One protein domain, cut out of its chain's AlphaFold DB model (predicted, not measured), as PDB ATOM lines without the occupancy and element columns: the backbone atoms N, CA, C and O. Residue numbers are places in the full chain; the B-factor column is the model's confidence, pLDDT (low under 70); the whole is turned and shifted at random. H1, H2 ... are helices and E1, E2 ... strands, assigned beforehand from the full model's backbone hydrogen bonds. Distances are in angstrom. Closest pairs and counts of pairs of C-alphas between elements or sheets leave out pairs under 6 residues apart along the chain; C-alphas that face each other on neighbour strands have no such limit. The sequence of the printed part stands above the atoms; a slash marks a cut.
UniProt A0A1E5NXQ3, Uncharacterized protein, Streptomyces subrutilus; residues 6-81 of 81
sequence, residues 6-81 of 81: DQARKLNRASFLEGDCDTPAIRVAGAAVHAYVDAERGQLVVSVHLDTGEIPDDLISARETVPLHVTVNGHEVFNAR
ATOM      1  N   ASP A   6      98.200 170.316  61.560       85.00
ATOM      2  CA  ASP A   6      98.642 170.683  60.213       85.00
ATOM      3  C   ASP A   6      97.808 170.010  59.117       85.00
ATOM      4  O   ASP A   6      97.526 170.622  58.085       85.00
ATOM      5  N   GLN A   7      97.378 168.764  59.335       82.31
ATOM      6  CA  GLN A   7      96.462 168.076  58.427       82.31
ATOM      7  C   GLN A   7      95.080 168.743  58.429       82.31
ATOM      8  O   GLN A   7      94.542 169.006  57.354       82.31
ATOM      9  N   ALA A   8      94.548 169.099  59.600       82.62
ATOM     10  CA  ALA A   8      93.287 169.828  59.729       82.62
ATOM     11  C   ALA A   8      93.336 171.182  58.999       82.62
ATOM     12  O   ALA A   8      92.457 171.482  58.196       82.62
ATOM     13  N   ARG A   9      94.412 171.964  59.174       79.69
ATOM     14  CA  ARG A   9      94.608 173.240  58.456       79.69
ATOM     15  C   ARG A   9      94.623 173.065  56.940       79.69
ATOM     16  O   ARG A   9      94.030 173.876  56.236       79.69
ATOM     17  N   LYS A  10      95.299 172.030  56.429       80.94
ATOM     18  CA  LYS A  10      95.334 171.734  54.986       80.94
ATOM     19  C   LYS A  10      93.947 171.385  54.451       80.94
ATOM     20  O   LYS A  10      93.569 171.906  53.409       80.94
ATOM     21  N   LEU A  11      93.196 170.550  55.170       77.12
ATOM     22  CA  LEU A  11      91.833 170.158  54.795       77.12
ATOM     23  C   LEU A  11      90.873 171.357  54.823       77.12
ATOM     24  O   LEU A  11      90.133 171.576  53.865       77.12
ATOM     25  N   ASN A  12      90.956 172.195  55.857       76.00
ATOM     26  CA  ASN A  12      90.121 173.391  55.982       76.00
ATOM     27  C   ASN A  12      90.438 174.420  54.881       76.00
ATOM     28  O   ASN A  12      89.525 174.976  54.279       76.00
ATOM     29  N   ARG A  13      91.722 174.608  54.530       69.06
ATOM     30  CA  ARG A  13      92.142 175.461  53.400       69.06
ATOM     31  C   ARG A  13      91.779 174.899  52.025       69.06
ATOM     32  O   ARG A  13      91.753 175.647  51.062       69.06
ATOM     33  N   ALA A  14      91.532 173.603  51.878       65.56
ATOM     34  CA  ALA A  14      91.083 173.062  50.594       65.56
ATOM     35  C   ALA A  14      89.600 173.378  50.308       65.56
ATOM     36  O   ALA A  14      89.138 173.166  49.192       65.56
ATOM     37  N   SER A  15      88.865 173.880  51.305       60.94
ATOM     38  CA  SER A  15      87.402 173.882  51.330       60.94
ATOM     39  C   SER A  15      86.762 175.264  51.078       60.94
ATOM     40  O   SER A  15      85.570 175.416  51.310       60.94
ATOM     41  N   PHE A  16      87.513 176.278  50.619       53.66
ATOM     42  CA  PHE A  16      87.039 177.672  50.518       53.66
ATOM     43  C   PHE A  16      85.753 177.860  49.682       53.66
ATOM     44  O   PHE A  16      85.771 177.737  48.458       53.66
ATOM     45  N   LEU A  17      84.680 178.290  50.353       54.84
ATOM     46  CA  LEU A  17      83.562 179.072  49.820       54.84
ATOM     47  C   LEU A  17      83.272 180.168  50.871       54.84
ATOM     48  O   LEU A  17      83.184 179.861  52.057       54.84
ATOM     49  N   GLU A  18      83.195 181.425  50.422       50.03
ATOM     50  CA  GLU A  18      83.303 182.698  51.176       50.03
ATOM     51  C   GLU A  18      84.742 183.100  51.573       50.03
ATOM     52  O   GLU A  18      85.365 182.552  52.479       50.03
ATOM     53  N   GLY A  19      85.290 184.077  50.840       48.22
ATOM     54  CA  GLY A  19      86.537 184.751  51.199       48.22
ATOM     55  C   GLY A  19      86.319 185.631  52.428       48.22
ATOM     56  O   GLY A  19      85.305 186.316  52.500       48.22
ATOM     57  N   ASP A  20      87.272 185.586  53.358       54.53
ATOM     58  CA  ASP A  20      87.346 186.333  54.630       54.53
ATOM     59  C   ASP A  20      86.763 185.655  55.888       54.53
ATOM     60  O   ASP A  20      86.838 186.235  56.971       54.53
ATOM     61  N   CYS A  21      86.290 184.404  55.816       53.97
ATOM     62  CA  CYS A  21      86.000 183.602  57.016       53.97
ATOM     63  C   CYS A  21      87.077 182.538  57.291       53.97
ATOM     64  O   CYS A  21      87.510 181.816  56.394       53.97
ATOM     65  N   ASP A  22      87.457 182.386  58.567       61.03
ATOM     66  CA  ASP A  22      88.403 181.352  59.030       61.03
ATOM     67  C   ASP A  22      87.855 179.918  58.879       61.03
ATOM     68  O   ASP A  22      88.610 178.944  58.955       61.03
ATOM     69  N   THR A  23      86.546 179.772  58.642       60.09
ATOM     70  CA  THR A  23      85.894 178.499  58.321       60.09
ATOM     71  C   THR A  23      85.038 178.637  57.062       60.09
ATOM     72  O   THR A  23      84.284 179.603  56.946       60.09
ATOM     73  N   PRO A  24      85.129 177.685  56.121       64.44
ATOM     74  CA  PRO A  24      84.339 177.724  54.901       64.44
ATOM     75  C   PRO A  24      82.870 177.482  55.227       64.44
ATOM     76  O   PRO A  24      82.547 176.583  56.012       64.44
ATOM     77  N   ALA A  25      82.000 178.277  54.608       67.75
ATOM     78  CA  ALA A  25      80.567 178.207  54.826       67.75
ATOM     79  C   ALA A  25      79.809 178.099  53.502       67.75
ATOM     80  O   ALA A  25      80.138 178.750  52.511       67.75
ATOM     81  N   ILE A  26      78.748 177.296  53.496       69.62
ATOM     82  CA  ILE A  26      77.730 177.332  52.446       69.62
ATOM     83  C   ILE A  26      76.519 178.046  53.030       69.62
ATOM     84  O   ILE A  26      75.939 177.577  54.013       69.62
ATOM     85  N   ARG A  27      76.122 179.169  52.424       65.06
ATOM     86  CA  ARG A  27      74.857 179.825  52.760       65.06
ATOM     87  C   ARG A  27      73.714 179.221  51.962       65.06
ATOM     88  O   ARG A  27      73.734 179.238  50.733       65.06
ATOM     89  N   VAL A  28      72.695 178.737  52.658       66.50
ATOM     90  CA  VAL A  28      71.461 178.226  52.054       66.50
ATOM     91  C   VAL A  28      70.278 178.767  52.843       66.50
ATOM     92  O   VAL A  28      70.159 178.496  54.030       66.50
ATOM     93  N   ALA A  29      69.404 179.534  52.182       66.50
ATOM     94  CA  ALA A  29      68.117 179.982  52.730       66.50
ATOM     95  C   ALA A  29      68.179 180.613  54.145       66.50
ATOM     96  O   ALA A  29      67.334 180.330  54.985       66.50
ATOM     97  N   GLY A  30      69.178 181.462  54.414       69.44
ATOM     98  CA  GLY A  30      69.344 182.098  55.730       69.44
ATOM     99  C   GLY A  30      70.066 181.232  56.768       69.44
ATOM    100  O   GLY A  30      70.135 181.613  57.926       69.44
ATOM    101  N   ALA A  31      70.635 180.091  56.382       74.31
ATOM    102  CA  ALA A  31      71.535 179.303  57.219       74.31
ATOM    103  C   ALA A  31      72.959 179.326  56.648       74.31
ATOM    104  O   ALA A  31      73.135 179.217  55.436       74.31
ATOM    105  N   ALA A  32      73.971 179.431  57.506       78.56
ATOM    106  CA  ALA A  32      75.373 179.212  57.178       78.56
ATOM    107  C   ALA A  32      75.813 177.846  57.720       78.56
ATOM    108  O   ALA A  32      75.802 177.600  58.924       78.56
ATOM    109  N   VAL A  33      76.191 176.939  56.822       77.56
ATOM    110  CA  VAL A  33      76.704 175.612  57.179       77.56
ATOM    111  C   VAL A  33      78.220 175.637  57.086       77.56
ATOM    112  O   VAL A  33      78.764 175.772  55.993       77.56
ATOM    113  N   HIS A  34      78.894 175.482  58.219       79.62
ATOM    114  CA  HIS A  34      80.345 175.423  58.333       79.62
ATOM    115  C   HIS A  34      80.803 173.971  58.388       79.62
ATOM    116  O   HIS A  34      80.302 173.199  59.204       79.62
ATOM    117  N   ALA A  35      81.788 173.606  57.571       81.06
ATOM    118  CA  ALA A  35      82.430 172.296  57.625       81.06
ATOM    119  C   ALA A  35      83.929 172.474  57.877       81.06
ATOM    120  O   ALA A  35      84.636 173.076  57.070       81.06
ATOM    121  N   TYR A  36      84.423 171.966  59.004       81.81
ATOM    122  CA  TYR A  36      85.829 172.096  59.375       81.81
ATOM    123  C   TYR A  36      86.315 170.887  60.166       81.81
ATOM    124  O   TYR A  36      85.553 170.201  60.838       81.81
ATOM    125  N   VAL A  37      87.611 170.617  60.100       84.12
ATOM    126  CA  VAL A  37      88.262 169.584  60.902       84.12
ATOM    127  C   VAL A  37      88.744 170.199  62.211       84.12
ATOM    128  O   VAL A  37      89.562 171.122  62.204       84.12
ATOM    129  N   ASP A  38      88.243 169.670  63.326       84.00
ATOM    130  CA  ASP A  38      88.713 169.966  64.676       84.00
ATOM    131  C   ASP A  38      89.959 169.120  64.960       84.00
ATOM    132  O   ASP A  38      89.903 167.890  65.050       84.00
ATOM    133  N   ALA A  39      91.098 169.796  65.072       82.12
ATOM    134  CA  ALA A  39      92.391 169.171  65.311       82.12
ATOM    135  C   ALA A  39      92.567 168.636  66.737       82.12
ATOM    136  O   ALA A  39      93.327 167.691  66.935       82.12
ATOM    137  N   GLU A  40      91.909 169.241  67.726       86.12
ATOM    138  CA  GLU A  40      92.024 168.831  69.128       86.12
ATOM    139  C   GLU A  40      91.233 167.548  69.372       86.12
ATOM    140  O   GLU A  40      91.683 166.651  70.084       86.12
ATOM    141  N   ARG A  41      90.065 167.445  68.731       82.81
ATOM    142  CA  ARG A  41      89.167 166.290  68.847       82.81
ATOM    143  C   ARG A  41      89.354 165.256  67.737       82.81
ATOM    144  O   ARG A  41      88.821 164.156  67.839       82.81
ATOM    145  N   GLY A  42      90.115 165.585  66.693       82.88
ATOM    146  CA  GLY A  42      90.416 164.685  65.578       82.88
ATOM    147  C   GLY A  42      89.190 164.297  64.749       82.88
ATOM    148  O   GLY A  42      89.128 163.172  64.258       82.88
ATOM    149  N   GLN A  43      88.216 165.201  64.605       83.62
ATOM    150  CA  GLN A  43      86.917 164.923  63.980       83.62
ATOM    151  C   GLN A  43      86.535 165.980  62.937       83.62
ATOM    152  O   GLN A  43      86.932 167.140  63.035       83.62
ATOM    153  N   LEU A  44      85.731 165.580  61.949       81.75
ATOM    154  CA  LEU A  44      85.029 166.518  61.074       81.75
ATOM    155  C   LEU A  44      83.832 167.092  61.837       81.75
ATOM    156  O   LEU A  44      83.008 166.340  62.353       81.75
ATOM    157  N   VAL A  45      83.738 168.414  61.893       82.44
ATOM    158  CA  VAL A  45      82.630 169.149  62.495       82.44
ATOM    159  C   VAL A  45      81.824 169.809  61.386       82.44
ATOM    160  O   VAL A  45      82.375 170.496  60.525       82.44
ATOM    161  N   VAL A  46      80.512 169.603  61.436       80.25
ATOM    162  CA  VAL A  46      79.536 170.344  60.640       80.25
ATOM    163  C   VAL A  46      78.711 171.179  61.612       80.25
ATOM    164  O   VAL A  46      78.024 170.622  62.465       80.25
ATOM    165  N   SER A  47      78.814 172.503  61.516       80.69
ATOM    166  CA  SER A  47      78.051 173.453  62.333       80.69
ATOM    167  C   SER A  47      77.043 174.182  61.456       80.69
ATOM    168  O   SER A  47      77.404 174.678  60.393       80.69
ATOM    169  N   VAL A  48      75.788 174.266  61.893       78.19
ATOM    170  CA  VAL A  48      74.736 175.013  61.194       78.19
ATOM    171  C   VAL A  48      74.393 176.242  62.022       78.19
ATOM    172  O   VAL A  48      73.919 176.128  63.147       78.19
ATOM    173  N   HIS A  49      74.639 177.418  61.458       80.19
ATOM    174  CA  HIS A  49      74.272 178.705  62.029       80.19
ATOM    175  C   HIS A  49      73.023 179.203  61.309       80.19
ATOM    176  O   HIS A  49      73.064 179.450  60.108       80.19
ATOM    177  N   LEU A  50      71.910 179.334  62.023       78.62
ATOM    178  CA  LEU A  50      70.684 179.903  61.473       78.62
ATOM    179  C   LEU A  50      70.714 181.416  61.686       78.62
ATOM    180  O   LEU A  50      70.977 181.874  62.793       78.62
ATOM    181  N   ASP A  51      70.426 182.186  60.642       74.44
ATOM    182  CA  ASP A  51      70.250 183.641  60.707       74.44
ATOM    183  C   ASP A  51      68.833 183.990  61.193       74.44
ATOM    184  O   ASP A  51      68.114 184.821  60.637       74.44
ATOM    185  N   THR A  52      68.385 183.261  62.211       67.00
ATOM    186  CA  THR A  52      67.113 183.457  62.890       67.00
ATOM    187  C   THR A  52      67.427 183.916  64.306       67.00
ATOM    188  O   THR A  52      68.310 183.374  64.966       67.00
ATOM    189  N   GLY A  53      66.713 184.934  64.797       69.12
ATOM    190  CA  GLY A  53      66.911 185.444  66.162       69.12
ATOM    191  C   GLY A  53      66.647 184.402  67.258       69.12
ATOM    192  O   GLY A  53      67.046 184.607  68.400       69.12
ATOM    193  N   GLU A  54      66.009 183.282  66.903       75.31
ATOM    194  CA  GLU A  54      65.733 182.132  67.759       75.31
ATOM    195  C   GLU A  54      65.973 180.835  66.970       75.31
ATOM    196  O   GLU A  54      65.682 180.765  65.772       75.31
ATOM    197  N   ILE A  55      66.512 179.808  67.631       72.25
ATOM    198  CA  ILE A  55      66.668 178.462  67.065       72.25
ATOM    199  C   ILE A  55      65.382 177.690  67.389       72.25
ATOM    200  O   ILE A  55      65.074 177.567  68.573       72.25
ATOM    201  N   PRO A  56      64.629 177.172  66.400       70.06
ATOM    202  CA  PRO A  56      63.419 176.401  66.679       70.06
ATOM    203  C   PRO A  56      63.721 175.173  67.545       70.06
ATOM    204  O   PRO A  56      64.658 174.431  67.246       70.06
ATOM    205  N   ASP A  57      62.915 174.931  68.581       69.31
ATOM    206  CA  ASP A  57      63.117 173.811  69.513       69.31
ATOM    207  C   ASP A  57      63.155 172.454  68.793       69.31
ATOM    208  O   ASP A  57      63.942 171.583  69.156       69.31
ATOM    209  N   ASP A  58      62.399 172.291  67.707       64.81
ATOM    210  CA  ASP A  58      62.353 171.065  66.892       64.81
ATOM    211  C   ASP A  58      63.693 170.753  66.187       64.81
ATOM    212  O   ASP A  58      63.967 169.621  65.794       64.81
ATOM    213  N   LEU A  59      64.578 171.747  66.038       66.69
ATOM    214  CA  LEU A  59      65.922 171.554  65.477       66.69
ATOM    215  C   LEU A  59      66.949 171.096  66.524       66.69
ATOM    216  O   LEU A  59      68.010 170.597  66.152       66.69
ATOM    217  N   ILE A  60      66.651 171.255  67.816       67.88
ATOM    218  CA  ILE A  60      67.579 170.985  68.931       67.88
ATOM    219  C   ILE A  60      67.030 169.986  69.964       67.88
ATOM    220  O   ILE A  60      67.776 169.496  70.813       67.88
ATOM    221  N   SER A  61      65.739 169.660  69.905       62.09
ATOM    222  CA  SER A  61      65.048 168.789  70.853       62.09
ATOM    223  C   SER A  61      65.301 167.317  70.555       62.09
ATOM    224  O   SER A  61      64.893 166.803  69.522       62.09
ATOM    225  N   ALA A  62      65.852 166.591  71.530       58.88
ATOM    226  CA  ALA A  62      66.115 165.150  71.454       58.88
ATOM    227  C   ALA A  62      64.871 164.254  71.248       58.88
ATOM    228  O   ALA A  62      65.015 163.037  71.157       58.88
ATOM    229  N   ARG A  63      63.652 164.816  71.248       60.03
ATOM    230  CA  ARG A  63      62.397 164.059  71.091       60.03
ATOM    231  C   ARG A  63      61.770 164.182  69.705       60.03
ATOM    232  O   ARG A  63      61.063 163.263  69.312       60.03
ATOM    233  N   GLU A  64      62.032 165.273  68.988       60.12
ATOM    234  CA  GLU A  64      61.424 165.581  67.686       60.12
ATOM    235  C   GLU A  64      62.456 166.221  66.744       60.12
ATOM    236  O   GLU A  64      62.182 167.216  66.085       60.12
ATOM    237  N   THR A  65      63.673 165.667  66.683       66.12
ATOM    238  CA  THR A  65      64.690 166.153  65.743       66.12
ATOM    239  C   THR A  65      64.324 165.804  64.307       66.12
ATOM    240  O   THR A  65      63.966 164.661  64.010       66.12
ATOM    241  N   VAL A  66      64.548 166.740  63.387       68.38
ATOM    242  CA  VAL A  66      64.635 166.419  61.957       68.38
ATOM    243  C   VAL A  66      65.770 165.399  61.737       68.38
ATOM    244  O   VAL A  66      66.901 165.672  62.147       68.38
ATOM    245  N   PRO A  67      65.513 164.245  61.088       72.94
ATOM    246  CA  PRO A  67      66.543 163.250  60.798       72.94
ATOM    247  C   PRO A  67      67.716 163.840  60.010       72.94
ATOM    248  O   PRO A  67      67.518 164.526  59.002       72.94
ATOM    249  N   LEU A  68      68.946 163.544  60.437       76.56
ATOM    250  CA  LEU A  68      70.159 164.012  59.767       76.56
ATOM    251  C   LEU A  68      70.752 162.889  58.917       76.56
ATOM    252  O   LEU A  68      71.165 161.851  59.434       76.56
ATOM    253  N   HIS A  69      70.858 163.133  57.613       80.69
ATOM    254  CA  HIS A  69      71.485 162.230  56.653       80.69
ATOM    255  C   HIS A  69      72.671 162.928  55.976       80.69
ATOM    256  O   HIS A  69      72.509 163.979  55.357       80.69
ATOM    257  N   VAL A  70      73.866 162.342  56.093       80.44
ATOM    258  CA  VAL A  70      75.111 162.881  55.529       80.44
ATOM    259  C   VAL A  70      75.698 161.881  54.543       80.44
ATOM    260  O   VAL A  70      75.907 160.709  54.871       80.44
ATOM    261  N   THR A  71      76.017 162.368  53.342       82.00
ATOM    262  CA  THR A  71      76.683 161.580  52.303       82.00
ATOM    263  C   THR A  71      77.969 162.253  51.829       82.00
ATOM    264  O   THR A  71      78.071 163.478  51.811       82.00
ATOM    265  N   VAL A  72      78.953 161.449  51.426       80.88
ATOM    266  CA  VAL A  72      80.188 161.905  50.772       80.88
ATOM    267  C   VAL A  72      80.285 161.208  49.424       80.88
ATOM    268  O   VAL A  72      80.400 159.986  49.365       80.88
ATOM    269  N   ASN A  73      80.206 161.973  48.331       83.81
ATOM    270  CA  ASN A  73      80.172 161.439  46.962       83.81
ATOM    271  C   ASN A  73      79.116 160.329  46.773       83.81
ATOM    272  O   ASN A  73      79.364 159.330  46.106       83.81
ATOM    273  N   GLY A  74      77.945 160.487  47.401       83.75
ATOM    274  CA  GLY A  74      76.848 159.516  47.335       83.75
ATOM    275  C   GLY A  74      76.972 158.316  48.283       83.75
ATOM    276  O   GLY A  74      76.043 157.517  48.354       83.75
ATOM    277  N   HIS A  75      78.062 158.192  49.043       85.12
ATOM    278  CA  HIS A  75      78.184 157.185  50.097       85.12
ATOM    279  C   HIS A  75      77.600 157.708  51.409       85.12
ATOM    280  O   HIS A  75      78.007 158.774  51.869       85.12
ATOM    281  N   GLU A  76      76.677 156.963  52.022       88.31
ATOM    282  CA  GLU A  76      76.161 157.272  53.361       88.31
ATOM    283  C   GLU A  76      77.287 157.138  54.395       88.31
ATOM    284  O   GLU A  76      77.935 156.096  54.493       88.31
ATOM    285  N   VAL A  77      77.527 158.212  55.151       84.31
ATOM    286  CA  VAL A  77      78.511 158.234  56.246       84.31
ATOM    287  C   VAL A  77      77.858 158.458  57.609       84.31
ATOM    288  O   VAL A  77      78.464 158.146  58.630       84.31
ATOM    289  N   PHE A  78      76.628 158.981  57.633       81.62
ATOM    290  CA  PHE A  78      75.834 159.160  58.844       81.62
ATOM    291  C   PHE A  78      74.338 159.216  58.517       81.62
ATOM    292  O   PHE A  78      73.938 159.879  57.559       81.62
ATOM    293  N   ASN A  79      73.519 158.563  59.341       81.19
ATOM    294  CA  ASN A  79      72.062 158.583  59.245       81.19
ATOM    295  C   ASN A  79      71.461 158.460  60.654       81.19
ATOM    296  O   ASN A  79      71.419 157.367  61.221       81.19
ATOM    297  N   ALA A  80      71.044 159.588  61.231       74.62
ATOM    298  CA  ALA A  80      70.267 159.614  62.466       74.62
ATOM    299  C   ALA A  80      68.787 159.693  62.108       74.62
ATOM    300  O   ALA A  80      68.355 160.668  61.493       74.62
ATOM    301  N   ARG A  81      68.054 158.645  62.482       67.06
ATOM    302  CA  ARG A  81      66.605 158.522  62.317       67.06
ATOM    303  C   ARG A  81      65.887 158.833  63.614       67.06
ATOM    304  O   ARG A  81      66.437 158.448  64.670       67.06
TER     305      ARG A  81
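This is residues 6 to 81 of the 81 residues of an uncharacterized protein of Streptomyces subrutilus (UniProt A0A1E5NXQ3). A wall of three antiparallel strands, E1 to E3, has the short helix H1 over E2 near the 37 end of that strand. A separate hairpin, E4 and E5, stands off from this wall, and the chain reaches it by way of the small helix H2. The printed part has 76 residues, with elements in the order H1 E1 E2 E3 H2 E4 E5; the sheets run E1 - E2 - E3 and E4 - E5, both antiparallel, and the class is mixed, helices and strands. The whole is only just loose, close to compact, with a radius of gyration of the C-alphas of 14.1 A and spans of 38 by 29 by 26 A.

The larger sheet holds E1, residues 25 to 28, 9.5 A; E2, residues 31 to 38, 20.9 A; and E3, residues 43 to 50, 22.2 A. H1, residues 6 to 13, measures 10.6 A and begins at C-alpha 6 (98.642, 170.683, 60.213). H2 is residues 57 to 60, 5.3 A. E4, residues 68 to 72, measures 13.6 A, and E5, residues 75 to 80, 14.9 A, ending at C-alpha 80 (70.267, 159.614, 62.466).

E1, E2 and E3 form a meander, each strand the antiparallel neighbour of the one before. In the hairpin E1 and E2, at 155 degrees, N 26 and O 33 are 2.9 A apart; in the hairpin E2 and E3, at 161 degrees, N 34 and O 47 are 2.8 A apart, both within hydrogen-bond range. H1 is on this sheet, over E2, with closest C-alphas Ala 8 and Val 37 at 5.2 A. In H1 every O i to N i+4 pair is within hydrogen-bond range; H2 is too short for such a pair. H2 is not on the sheet. E4 and E5, a hairpin at 166 degrees, have N 70 and O 78 within range at 2.9 A; both are apart from E1, E2 and E3.

The C-alphas of Asp 6 and Arg 63, the two farthest apart, are 38.4 A apart. The printed part has no cut, and the link from H1 to E1 is long, with 11 residues. The mean pLDDT of the printed part is 73.2; residues 13 to 30, 52 to 53, 57 to 66 and 81 are under 70.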